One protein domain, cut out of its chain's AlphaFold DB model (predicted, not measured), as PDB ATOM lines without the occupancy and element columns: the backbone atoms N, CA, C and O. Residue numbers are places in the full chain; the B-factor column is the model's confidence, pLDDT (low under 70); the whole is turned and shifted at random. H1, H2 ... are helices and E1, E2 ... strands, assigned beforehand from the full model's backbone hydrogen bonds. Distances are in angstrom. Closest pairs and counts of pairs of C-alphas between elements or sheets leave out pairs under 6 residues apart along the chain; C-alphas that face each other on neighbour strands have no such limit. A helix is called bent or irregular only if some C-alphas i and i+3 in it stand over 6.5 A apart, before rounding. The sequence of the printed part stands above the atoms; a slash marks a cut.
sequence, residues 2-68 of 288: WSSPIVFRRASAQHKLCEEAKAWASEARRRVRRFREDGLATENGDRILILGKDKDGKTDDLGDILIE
ATOM      1  N   TRP A   2     -32.689 -41.856 -29.731       94.94
ATOM      2  CA  TRP A   2     -33.445 -42.963 -30.338       94.94
ATOM      3  C   TRP A   2     -34.494 -43.422 -29.332       94.94
ATOM      4  O   TRP A   2     -34.163 -43.561 -28.159       94.94
ATOM      5  N   SER A   3     -35.745 -43.607 -29.742       94.50
ATOM      6  CA  SER A   3     -36.803 -44.015 -28.817       94.50
ATOM      7  C   SER A   3     -37.856 -44.846 -29.525       94.50
ATOM      8  O   SER A   3     -38.273 -44.518 -30.629       94.50
ATOM      9  N   SER A   4     -38.342 -45.877 -28.848       92.06
ATOM     10  CA  SER A   4     -39.536 -46.602 -29.266       92.06
ATOM     11  C   SER A   4     -40.778 -46.023 -28.571       92.06
ATOM     12  O   SER A   4     -40.709 -45.721 -27.375       92.06
ATOM     13  N   PRO A   5     -41.918 -45.872 -29.270       87.56
ATOM     14  CA  PRO A   5     -43.184 -45.484 -28.647       87.56
ATOM     15  C   PRO A   5     -43.771 -46.607 -27.770       87.56
ATOM     16  O   PRO A   5     -44.467 -46.329 -26.789       87.56
ATOM     17  N   ILE A   6     -43.442 -47.870 -28.064       83.50
ATOM     18  CA  ILE A   6     -43.965 -49.058 -27.367       83.50
ATOM     19  C   ILE A   6     -43.515 -49.098 -25.898       83.50
ATOM     20  O   ILE A   6     -44.278 -49.547 -25.041       83.50
ATOM     21  N   VAL A   7     -42.337 -48.549 -25.581       78.94
ATOM     22  CA  VAL A   7     -41.793 -48.487 -24.209       78.94
ATOM     23  C   VAL A   7     -42.743 -47.764 -23.244       78.94
ATOM     24  O   VAL A   7     -42.910 -48.191 -22.106       78.94
ATOM     25  N   PHE A   8     -43.427 -46.702 -23.687       77.69
ATOM     26  CA  PHE A   8     -44.321 -45.924 -22.810       77.69
ATOM     27  C   PHE A   8     -45.756 -46.444 -22.789       77.69
ATOM     28  O   PHE A   8     -46.510 -46.105 -21.879       77.69
ATOM     29  N   ARG A   9     -46.155 -47.249 -23.779       72.94
ATOM     30  CA  ARG A   9     -47.522 -47.779 -23.884       72.94
ATOM     31  C   ARG A   9     -47.858 -48.815 -22.828       72.94
ATOM     32  O   ARG A   9     -49.021 -48.956 -22.479       72.94
ATOM     33  N   ARG A  10     -46.853 -49.524 -22.321       67.12
ATOM     34  CA  ARG A  10     -47.048 -50.541 -21.281       67.12
ATOM     35  C   ARG A  10     -47.175 -49.958 -19.881       67.12
ATOM     36  O   ARG A  10     -47.317 -50.706 -18.917       67.12
ATOM     37  N   ALA A  11     -47.137 -48.631 -19.768       66.25
ATOM     38  CA  ALA A  11     -47.531 -47.965 -18.547       66.25
ATOM     39  C   ALA A  11     -49.006 -48.282 -18.250       66.25
ATOM     40  O   ALA A  11     -49.884 -48.016 -19.067       66.25
ATOM     41  N   SER A  12     -49.277 -48.837 -17.075       63.75
ATOM     42  CA  SER A  12     -50.616 -49.209 -16.617       63.75
ATOM     43  C   SER A  12     -50.833 -48.778 -15.165       63.75
ATOM     44  O   SER A  12     -49.927 -48.263 -14.505       63.75
ATOM     45  N   ALA A  13     -52.036 -49.008 -14.632       55.75
ATOM     46  CA  ALA A  13     -52.318 -48.766 -13.219       55.75
ATOM     47  C   ALA A  13     -51.393 -49.585 -12.295       55.75
ATOM     48  O   ALA A  13     -50.939 -49.060 -11.275       55.75
ATOM     49  N   GLN A  14     -51.069 -50.828 -12.678       56.62
ATOM     50  CA  GLN A  14     -50.115 -51.681 -11.960       56.62
ATOM     51  C   GLN A  14     -48.655 -51.446 -12.380       56.62
ATOM     52  O   GLN A  14     -47.735 -51.885 -11.689       56.62
ATOM     53  N   HIS A  15     -48.414 -50.736 -13.485       70.12
ATOM     54  CA  HIS A  15     -47.072 -50.449 -13.973       70.12
ATOM     55  C   HIS A  15     -46.874 -48.969 -14.300       70.12
ATOM     56  O   HIS A  15     -46.981 -48.530 -15.441       70.12
ATOM     57  N   LYS A  16     -46.565 -48.177 -13.274       82.25
ATOM     58  CA  LYS A  16     -46.326 -46.741 -13.433       82.25
ATOM     59  C   LYS A  16     -44.907 -46.481 -13.932       82.25
ATOM     60  O   LYS A  16     -43.957 -47.091 -13.447       82.25
ATOM     61  N   LEU A  17     -44.773 -45.536 -14.860       84.62
ATOM     62  CA  LEU A  17     -43.472 -44.989 -15.245       84.62
ATOM     63  C   LEU A  17     -42.850 -44.259 -14.047       84.62
ATOM     64  O   LEU A  17     -43.546 -43.497 -13.368       84.62
ATOM     65  N   CYS A  18     -41.551 -44.467 -13.819       89.19
ATOM     66  CA  CYS A  18     -40.774 -43.625 -12.911       89.19
ATOM     67  C   CYS A  18     -40.586 -42.217 -13.502       89.19
ATOM     68  O   CYS A  18     -40.917 -41.969 -14.668       89.19
ATOM     69  N   GLU A  19     -40.069 -41.286 -12.705       93.12
ATOM     70  CA  GLU A  19     -39.902 -39.892 -13.131       93.12
ATOM     71  C   GLU A  19     -38.933 -39.757 -14.313       93.12
ATOM     72  O   GLU A  19     -39.208 -39.015 -15.252       93.12
ATOM     73  N   GLU A  20     -37.867 -40.553 -14.350       92.50
ATOM     74  CA  GLU A  20     -36.901 -40.581 -15.451       92.50
ATOM     75  C   GLU A  20     -37.548 -41.075 -16.750       92.50
ATOM     76  O   GLU A  20     -37.364 -40.480 -17.813       92.50
ATOM     77  N   ALA A  21     -38.375 -42.122 -16.671       90.00
ATOM     78  CA  ALA A  21     -39.103 -42.640 -17.824       90.00
ATOM     79  C   ALA A  21     -40.152 -41.637 -18.332       90.00
ATOM     80  O   ALA A  21     -40.332 -41.487 -19.544       90.00
ATOM     81  N   LYS A  22     -40.816 -40.897 -17.431       91.75
ATOM     82  CA  LYS A  22     -41.712 -39.790 -17.809       91.75
ATOM     83  C   LYS A  22     -40.945 -38.647 -18.468       91.75
ATOM     84  O   LYS A  22     -41.417 -38.115 -19.477       91.75
ATOM     85  N   ALA A  23     -39.782 -38.273 -17.936       94.69
ATOM     86  CA  ALA A  23     -38.933 -37.227 -18.499       94.69
ATOM     87  C   ALA A  23     -38.457 -37.602 -19.910       94.69
ATOM     88  O   ALA A  23     -38.630 -36.819 -20.846       94.69
ATOM     89  N   TRP A  24     -37.981 -38.836 -20.097       94.06
ATOM     90  CA  TRP A  24     -37.604 -39.367 -21.407       94.06
ATOM     91  C   TRP A  24     -38.784 -39.369 -22.387       94.06
ATOM     92  O   TRP A  24     -38.653 -38.893 -23.513       94.06
ATOM     93  N   ALA A  25     -39.965 -39.837 -21.965       92.62
ATOM     94  CA  ALA A  25     -41.169 -39.819 -22.800       92.62
ATOM     95  C   ALA A  25     -41.581 -38.392 -23.201       92.62
ATOM     96  O   ALA A  25     -42.054 -38.154 -24.315       92.62
ATOM     97  N   SER A  26     -41.422 -37.433 -22.288       95.00
ATOM     98  CA  SER A  26     -41.767 -36.026 -22.513       95.00
ATOM     99  C   SER A  26     -40.810 -35.383 -23.512       95.00
ATOM    100  O   SER A  26     -41.259 -34.709 -24.442       95.00
ATOM    101  N   GLU A  27     -39.514 -35.664 -23.379       97.25
ATOM    102  CA  GLU A  27     -38.486 -35.206 -24.310       97.25
ATOM    103  C   GLU A  27     -38.636 -35.852 -25.694       97.25
ATOM    104  O   GLU A  27     -38.578 -35.153 -26.706       97.25
ATOM    105  N   ALA A  28     -38.938 -37.153 -25.765       96.00
ATOM    106  CA  ALA A  28     -39.219 -37.829 -27.031       96.00
ATOM    107  C   ALA A  28     -40.383 -37.157 -27.776       96.00
ATOM    108  O   ALA A  28     -40.264 -36.812 -28.953       96.00
ATOM    109  N   ARG A  29     -41.492 -36.885 -27.073       95.38
ATOM    110  CA  ARG A  29     -42.655 -36.188 -27.648       95.38
ATOM    111  C   ARG A  29     -42.333 -34.752 -28.059       95.38
ATOM    112  O   ARG A  29     -42.852 -34.302 -29.078       95.38
ATOM    113  N   ARG A  30     -41.500 -34.029 -27.299       97.56
ATOM    114  CA  ARG A  30     -41.052 -32.675 -27.667       97.56
ATOM    115  C   ARG A  30     -40.278 -32.697 -28.985       97.56
ATOM    116  O   ARG A  30     -40.593 -31.907 -29.867       97.56
ATOM    117  N   ARG A  31     -39.337 -33.631 -29.148       97.50
ATOM    118  CA  ARG A  31     -38.543 -33.780 -30.379       97.50
ATOM    119  C   ARG A  31     -39.374 -34.212 -31.583       97.50
ATOM    120  O   ARG A  31     -39.139 -33.719 -32.678       97.50
ATOM    121  N   VAL A  32     -40.375 -35.076 -31.390       96.62
ATOM    122  CA  VAL A  32     -41.334 -35.421 -32.458       96.62
ATOM    123  C   VAL A  32     -42.139 -34.194 -32.888       96.62
ATOM    124  O   VAL A  32     -42.271 -33.954 -34.084       96.62
ATOM    125  N   ARG A  33     -42.637 -33.378 -31.945       97.06
ATOM    126  CA  ARG A  33     -43.298 -32.105 -32.288       97.06
ATOM    127  C   ARG A  33     -42.358 -31.173 -33.045       97.06
ATOM    128  O   ARG A  33     -42.751 -30.638 -34.070       97.06
ATOM    129  N   ARG A  34     -41.105 -31.059 -32.597       97.81
ATOM    130  CA  ARG A  34     -40.107 -30.232 -33.275       97.81
ATOM    131  C   ARG A  34     -39.832 -30.702 -34.702       97.81
ATOM    132  O   ARG A  34     -39.761 -29.881 -35.605       97.81
ATOM    133  N   PHE A  35     -39.748 -32.013 -34.921       97.06
ATOM    134  CA  PHE A  35     -39.643 -32.575 -36.265       97.06
ATOM    135  C   PHE A  35     -40.877 -32.265 -37.122       97.06
ATOM    136  O   PHE A  35     -40.722 -31.941 -38.289       97.06
ATOM    137  N   ARG A  36     -42.090 -32.311 -36.565       96.50
ATOM    138  CA  ARG A  36     -43.306 -31.931 -37.303       96.50
ATOM    139  C   ARG A  36     -43.334 -30.446 -37.688       96.50
ATOM    140  O   ARG A  36     -43.895 -30.110 -38.722       96.50
ATOM    141  N   GLU A  37     -42.740 -29.577 -36.872       97.12
ATOM    142  CA  GLU A  37     -42.636 -28.131 -37.126       97.12
ATOM    143  C   GLU A  37     -41.545 -27.796 -38.158       97.12
ATOM    144  O   GLU A  37     -41.802 -27.079 -39.123       97.12
ATOM    145  N   ASP A  38     -40.336 -28.333 -37.972       96.94
ATOM    146  CA  ASP A  38     -39.137 -27.934 -38.723       96.94
ATOM    147  C   ASP A  38     -38.737 -28.937 -39.824       96.94
ATOM    148  O   ASP A  38     -37.850 -28.673 -40.644       96.94
ATOM    149  N   GLY A  39     -39.296 -30.146 -39.808       95.19
ATOM    150  CA  GLY A  39     -38.883 -31.257 -40.662       95.19
ATOM    151  C   GLY A  39     -37.382 -31.548 -40.562       95.19
ATOM    152  O   GLY A  39     -36.773 -31.651 -39.484       95.19
ATOM    153  N   LEU A  40     -36.736 -31.652 -41.723       91.94
ATOM    154  CA  LEU A  40     -35.297 -31.896 -41.821       91.94
ATOM    155  C   LEU A  40     -34.432 -30.706 -41.364       91.94
ATOM    156  O   LEU A  40     -33.242 -30.915 -41.119       91.94
ATOM    157  N   ALA A  41     -35.000 -29.515 -41.142       94.62
ATOM    158  CA  ALA A  41     -34.272 -28.381 -40.565       94.62
ATOM    159  C   ALA A  41     -34.024 -28.521 -39.048       94.62
ATOM    160  O   ALA A  41     -33.220 -27.777 -38.497       94.62
ATOM    161  N   THR A  42     -34.633 -29.517 -38.384       95.94
ATOM    162  CA  THR A  42     -34.428 -29.781 -36.945       95.94
ATOM    163  C   THR A  42     -32.935 -29.874 -36.576       95.94
ATOM    164  O   THR A  42     -32.182 -30.703 -37.118       95.94
ATOM    165  N   GLU A  43     -32.518 -29.066 -35.602       93.88
ATOM    166  CA  GLU A  43     -31.133 -28.953 -35.136       93.88
ATOM    167  C   GLU A  43     -30.609 -30.226 -34.448       93.88
ATOM    168  O   GLU A  43     -31.373 -31.031 -33.915       93.88
ATOM    169  N   ASN A  44     -29.281 -30.412 -34.424       90.56
ATOM    170  CA  ASN A  44     -28.613 -31.612 -33.887       90.56
ATOM    171  C   ASN A  44     -29.105 -32.021 -32.483       90.56
ATOM    172  O   ASN A  44     -29.282 -33.212 -32.220       90.56
ATOM    173  N   GLY A  45     -29.345 -31.049 -31.598       92.25
ATOM    174  CA  GLY A  45     -29.798 -31.287 -30.225       92.25
ATOM    175  C   GLY A  45     -31.219 -31.841 -30.124       92.25
ATOM    176  O   GLY A  45     -31.502 -32.600 -29.198       92.25
ATOM    177  N   ASP A  46     -32.067 -31.564 -31.114       96.06
ATOM    178  CA  ASP A  46     -33.505 -31.857 -31.102       96.06
ATOM    179  C   ASP A  46     -33.892 -33.068 -31.952       96.06
ATOM    180  O   ASP A  46     -35.045 -33.492 -31.971       96.06
ATOM    181  N   ARG A  47     -32.927 -33.697 -32.621       96.31
ATOM    182  CA  ARG A  47     -33.197 -34.861 -33.467       96.31
ATOM    183  C   ARG A  47     -33.606 -36.085 -32.657       96.31
ATOM    184  O   ARG A  47     -33.011 -36.420 -31.617       96.31
ATOM    185  N   ILE A  48     -34.570 -36.808 -33.210       96.25
ATOM    186  CA  ILE A  48     -35.027 -38.103 -32.730       96.25
ATOM    187  C   ILE A  48     -35.142 -39.097 -33.889       96.25
ATOM    188  O   ILE A  48     -35.421 -38.696 -35.015       96.25
ATOM    189  N   LEU A  49     -34.889 -40.370 -33.595       96.38
ATOM    190  CA  LEU A  49     -35.229 -41.517 -34.427       96.38
ATOM    191  C   LEU A  49     -36.268 -42.346 -33.664       96.38
ATOM    192  O   LEU A  49     -36.058 -42.660 -32.487       96.38
ATOM    193  N   ILE A  50     -37.383 -42.649 -34.312       96.25
ATOM    194  CA  ILE A  50     -38.495 -43.428 -33.780       96.25
ATOM    195  C   ILE A  50     -38.321 -44.877 -34.216       96.25
ATOM    196  O   ILE A  50     -38.182 -45.160 -35.400       96.25
ATOM    197  N   LEU A  51     -38.287 -45.783 -33.244       95.56
ATOM    198  CA  LEU A  51     -38.019 -47.202 -33.462       95.56
ATOM    199  C   LEU A  51     -39.308 -48.011 -33.290       95.56
ATOM    200  O   LEU A  51     -39.743 -48.263 -32.165       95.56
ATOM    201  N   GLY A  52     -39.887 -48.430 -34.409       91.50
ATOM    202  CA  GLY A  52     -41.119 -49.204 -34.494       91.50
ATOM    203  C   GLY A  52     -42.375 -48.350 -34.669       91.50
ATOM    204  O   GLY A  52     -42.439 -47.200 -34.227       91.50
ATOM    205  N   LYS A  53     -43.388 -48.955 -35.300       89.19
ATOM    206  CA  LYS A  53     -44.727 -48.373 -35.445       89.19
ATOM    207  C   LYS A  53     -45.415 -48.194 -34.101       89.19
ATOM    208  O   LYS A  53     -45.176 -48.948 -33.154       89.19
ATOM    209  N   ASP A  54     -46.331 -47.236 -34.064       84.81
ATOM    210  CA  ASP A  54     -47.340 -47.145 -33.017       84.81
ATOM    211  C   ASP A  54     -48.747 -47.377 -33.583       84.81
ATOM    212  O   ASP A  54     -48.979 -47.299 -34.787       84.81
ATOM    213  N   LYS A  55     -49.695 -47.683 -32.695       80.94
ATOM    214  CA  LYS A  55     -51.091 -47.915 -33.062       80.94
ATOM    215  C   LYS A  55     -51.768 -46.641 -33.561       80.94
ATOM    216  O   LYS A  55     -51.304 -45.531 -33.291       80.94
ATOM    217  N   ASP A  56     -52.916 -46.819 -34.206       83.38
ATOM    218  CA  ASP A  56     -53.792 -45.733 -34.658       83.38
ATOM    219  C   ASP A  56     -53.091 -44.753 -35.624       83.38
ATOM    220  O   ASP A  56     -53.409 -43.565 -35.645       83.38
ATOM    221  N   GLY A  57     -52.076 -45.220 -36.362       83.69
ATOM    222  CA  GLY A  57     -51.328 -44.414 -37.333       83.69
ATOM    223  C   GLY A  57     -50.488 -43.278 -36.732       83.69
ATOM    224  O   GLY A  57     -50.085 -42.350 -37.429       83.69
ATOM    225  N   LYS A  58     -50.200 -43.307 -35.422       86.94
ATOM    226  CA  LYS A  58     -49.507 -42.205 -34.714       86.94
ATOM    227  C   LYS A  58     -48.085 -41.912 -35.198       86.94
ATOM    228  O   LYS A  58     -47.527 -40.875 -34.823       86.94
ATOM    229  N   THR A  59     -47.498 -42.838 -35.950       90.88
ATOM    230  CA  THR A  59     -46.156 -42.733 -36.530       90.88
ATOM    231  C   THR A  59     -46.165 -42.565 -38.049       90.88
ATOM    232  O   THR A  59     -45.092 -42.421 -38.623       90.88
ATOM    233  N   ASP A  60     -47.327 -42.567 -38.702       91.44
ATOM    234  CA  ASP A  60     -47.424 -42.625 -40.169       91.44
ATOM    235  C   ASP A  60     -46.871 -41.360 -40.840       91.44
ATOM    236  O   ASP A  60     -46.331 -41.411 -41.943       91.44
ATOM    237  N   ASP A  61     -46.935 -40.221 -40.149       93.88
ATOM    238  CA  ASP A  61     -46.384 -38.945 -40.607       93.88
ATOM    239  C   ASP A  61     -44.878 -38.785 -40.323       93.88
ATOM    240  O   ASP A  61     -44.294 -37.741 -40.610       93.88
ATOM    241  N   LEU A  62     -44.230 -39.803 -39.746       95.44
ATOM    242  CA  LEU A  62     -42.851 -39.724 -39.256       95.44
ATOM    243  C   LEU A  62     -41.831 -40.421 -40.164       95.44
ATOM    244  O   LEU A  62     -40.722 -40.677 -39.706       95.44
ATOM    245  N   GLY A  63     -42.160 -40.707 -41.427       94.38
ATOM    246  CA  GLY A  63     -41.342 -41.526 -42.340       94.38
ATOM    247  C   GLY A  63     -39.840 -41.192 -42.382       94.38
ATOM    248  O   GLY A  63     -39.017 -42.097 -42.329       94.38
ATOM    249  N   ASP A  64     -39.446 -39.911 -42.375       94.19
ATOM    250  CA  ASP A  64     -38.020 -39.514 -42.400       94.19
ATOM    251  C   ASP A  64     -37.238 -39.859 -41.120       94.19
ATOM    252  O   ASP A  64     -36.001 -39.808 -41.095       94.19
ATOM    253  N   ILE A  65     -37.948 -40.134 -40.027       95.50
ATOM    254  CA  ILE A  65     -37.382 -40.436 -38.712       95.50
ATOM    255  C   ILE A  65     -37.918 -41.744 -38.121       95.50
ATOM    256  O   ILE A  65     -37.574 -42.054 -36.982       95.50
ATOM    257  N   LEU A  66     -38.744 -42.497 -38.845       96.19
ATOM    258  CA  LEU A  66     -39.291 -43.784 -38.432       96.19
ATOM    259  C   LEU A  66     -38.416 -44.904 -38.992       96.19
ATOM    260  O   LEU A  66     -38.048 -44.889 -40.159       96.19
ATOM    261  N   ILE A  67     -38.088 -45.866 -38.139       96.62
ATOM    262  CA  ILE A  67     -37.461 -47.126 -38.524       96.62
ATOM    263  C   ILE A  67     -38.389 -48.228 -38.062       96.62
ATOM    264  O   ILE A  67     -38.597 -48.403 -36.859       96.62
ATOM    265  N   GLU A  68     -38.960 -48.962 -39.002       94.81
ATOM    266  CA  GLU A  68     -39.844 -50.075 -38.699       94.81
ATOM    267  C   GLU A  68     -39.054 -51.342 -38.352       94.81
ATOM    268  O   GLU A  68     -37.852 -51.474 -38.604       94.81
TER     269      GLU A  68
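This is residues 2 to 68 of the 288 residues of an uncharacterized protein of Notoacmeibacter ruber (UniProt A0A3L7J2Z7). One long helix, H2, runs along the length of an elongated domain, and beside it lies a small patch of three short runs side by side: residues 2 to 3, E1 in the middle, and residues 66 to 67, paired parallel. The short helix H1 lies beside the first half of H2, H3 lies by the patch at the other end, and the loop from H1 to H2 reaches out to Gln 14 at one end of the long axis. The printed part has 67 residues with three named helices and one named strand, in the order H1, H2, E1, H3; E1 pairs with no named strand. The class is mostly helix, helices holding 33 and strands 3 of the 36 residues in named elements. The whole is compact, with a radius of gyration of the C-alphas of 12.4 A, and its C-alphas span 40 by 24 by 16 A.

Residues 2 to 3, at the beginning of the printed part, pair parallel with residues 49 to 50 of E1, a strand of residues 49 to 51. Next comes H1, residues 6 to 9, which is close but not clearly touching to H2, residues 19 to 41. Their closest C-alphas, those of Phe 8 and Ala 25, are 6.9 A apart, and their centres are 14.4 A apart. H2 has a kink of 66 degrees near residue 35. It is also irregular: C-alphas 37 and 40 are 9.5 A apart. H2 and E1 are near each other, with 5 pairs of C-alphas within 10 A and no pair within 8 A. H3, residues 60 to 65, is near H2 as well, with 12 pairs of C-alphas within 10 A and no pair within 8 A. H3 too is irregular, with C-alphas 61 and 64 8.6 A apart. E1 and H3 have 3 pairs of C-alphas within 8 A; the closest C-alphas, those of Leu 49 and Ile 65, are 4.9 A apart. After H3, residues 66 to 67 pair parallel with residues 50 to 51 of E1. H1 is apart from E1 and apart from H3. In H2, 17 of 19 O i to N i+4 pairs are within hydrogen-bond range; in H3 it is 0 of 2, beside 1 of 3 O i to N i+3 pairs, and H1 is too short for an O i to N i+4 pair.

H1, from Ile 6 to Arg 9, begins with C-alpha 6 at (-43.965, -49.058, -27.367) and is 5.1 A long from first to last C-alpha. H2, from Glu 19 to Ala 41, is the longest helix, with 23 residues and 30.3 A from C-alpha 19 at (-39.902, -39.892, -13.131) to C-alpha 41 at (-34.272, -28.381, -40.565). E1, from Leu 49 to Leu 51, measures 6.4 A. H3, from Asp 60 to Ile 65, measures 10.4 A and ends with C-alpha 65 at (-37.382, -40.436, -38.712).

The two C-alphas farthest apart, those of Gln 14 and Ala 41, are 40.2 A apart. The first and last printed C-alphas, those of Trp 2 and Glu 68, are 12.7 A apart. The printed part runs from 2 to 68 and has no cut. The links from H1 to H2, from H2 to E1 and from E1 to H3 are short, with 9, 7 and 8 residues. The mean pLDDT of the printed part is 89.5, and confidence is low, under 70, at residues 10 to 14, in the link from H1 to H2.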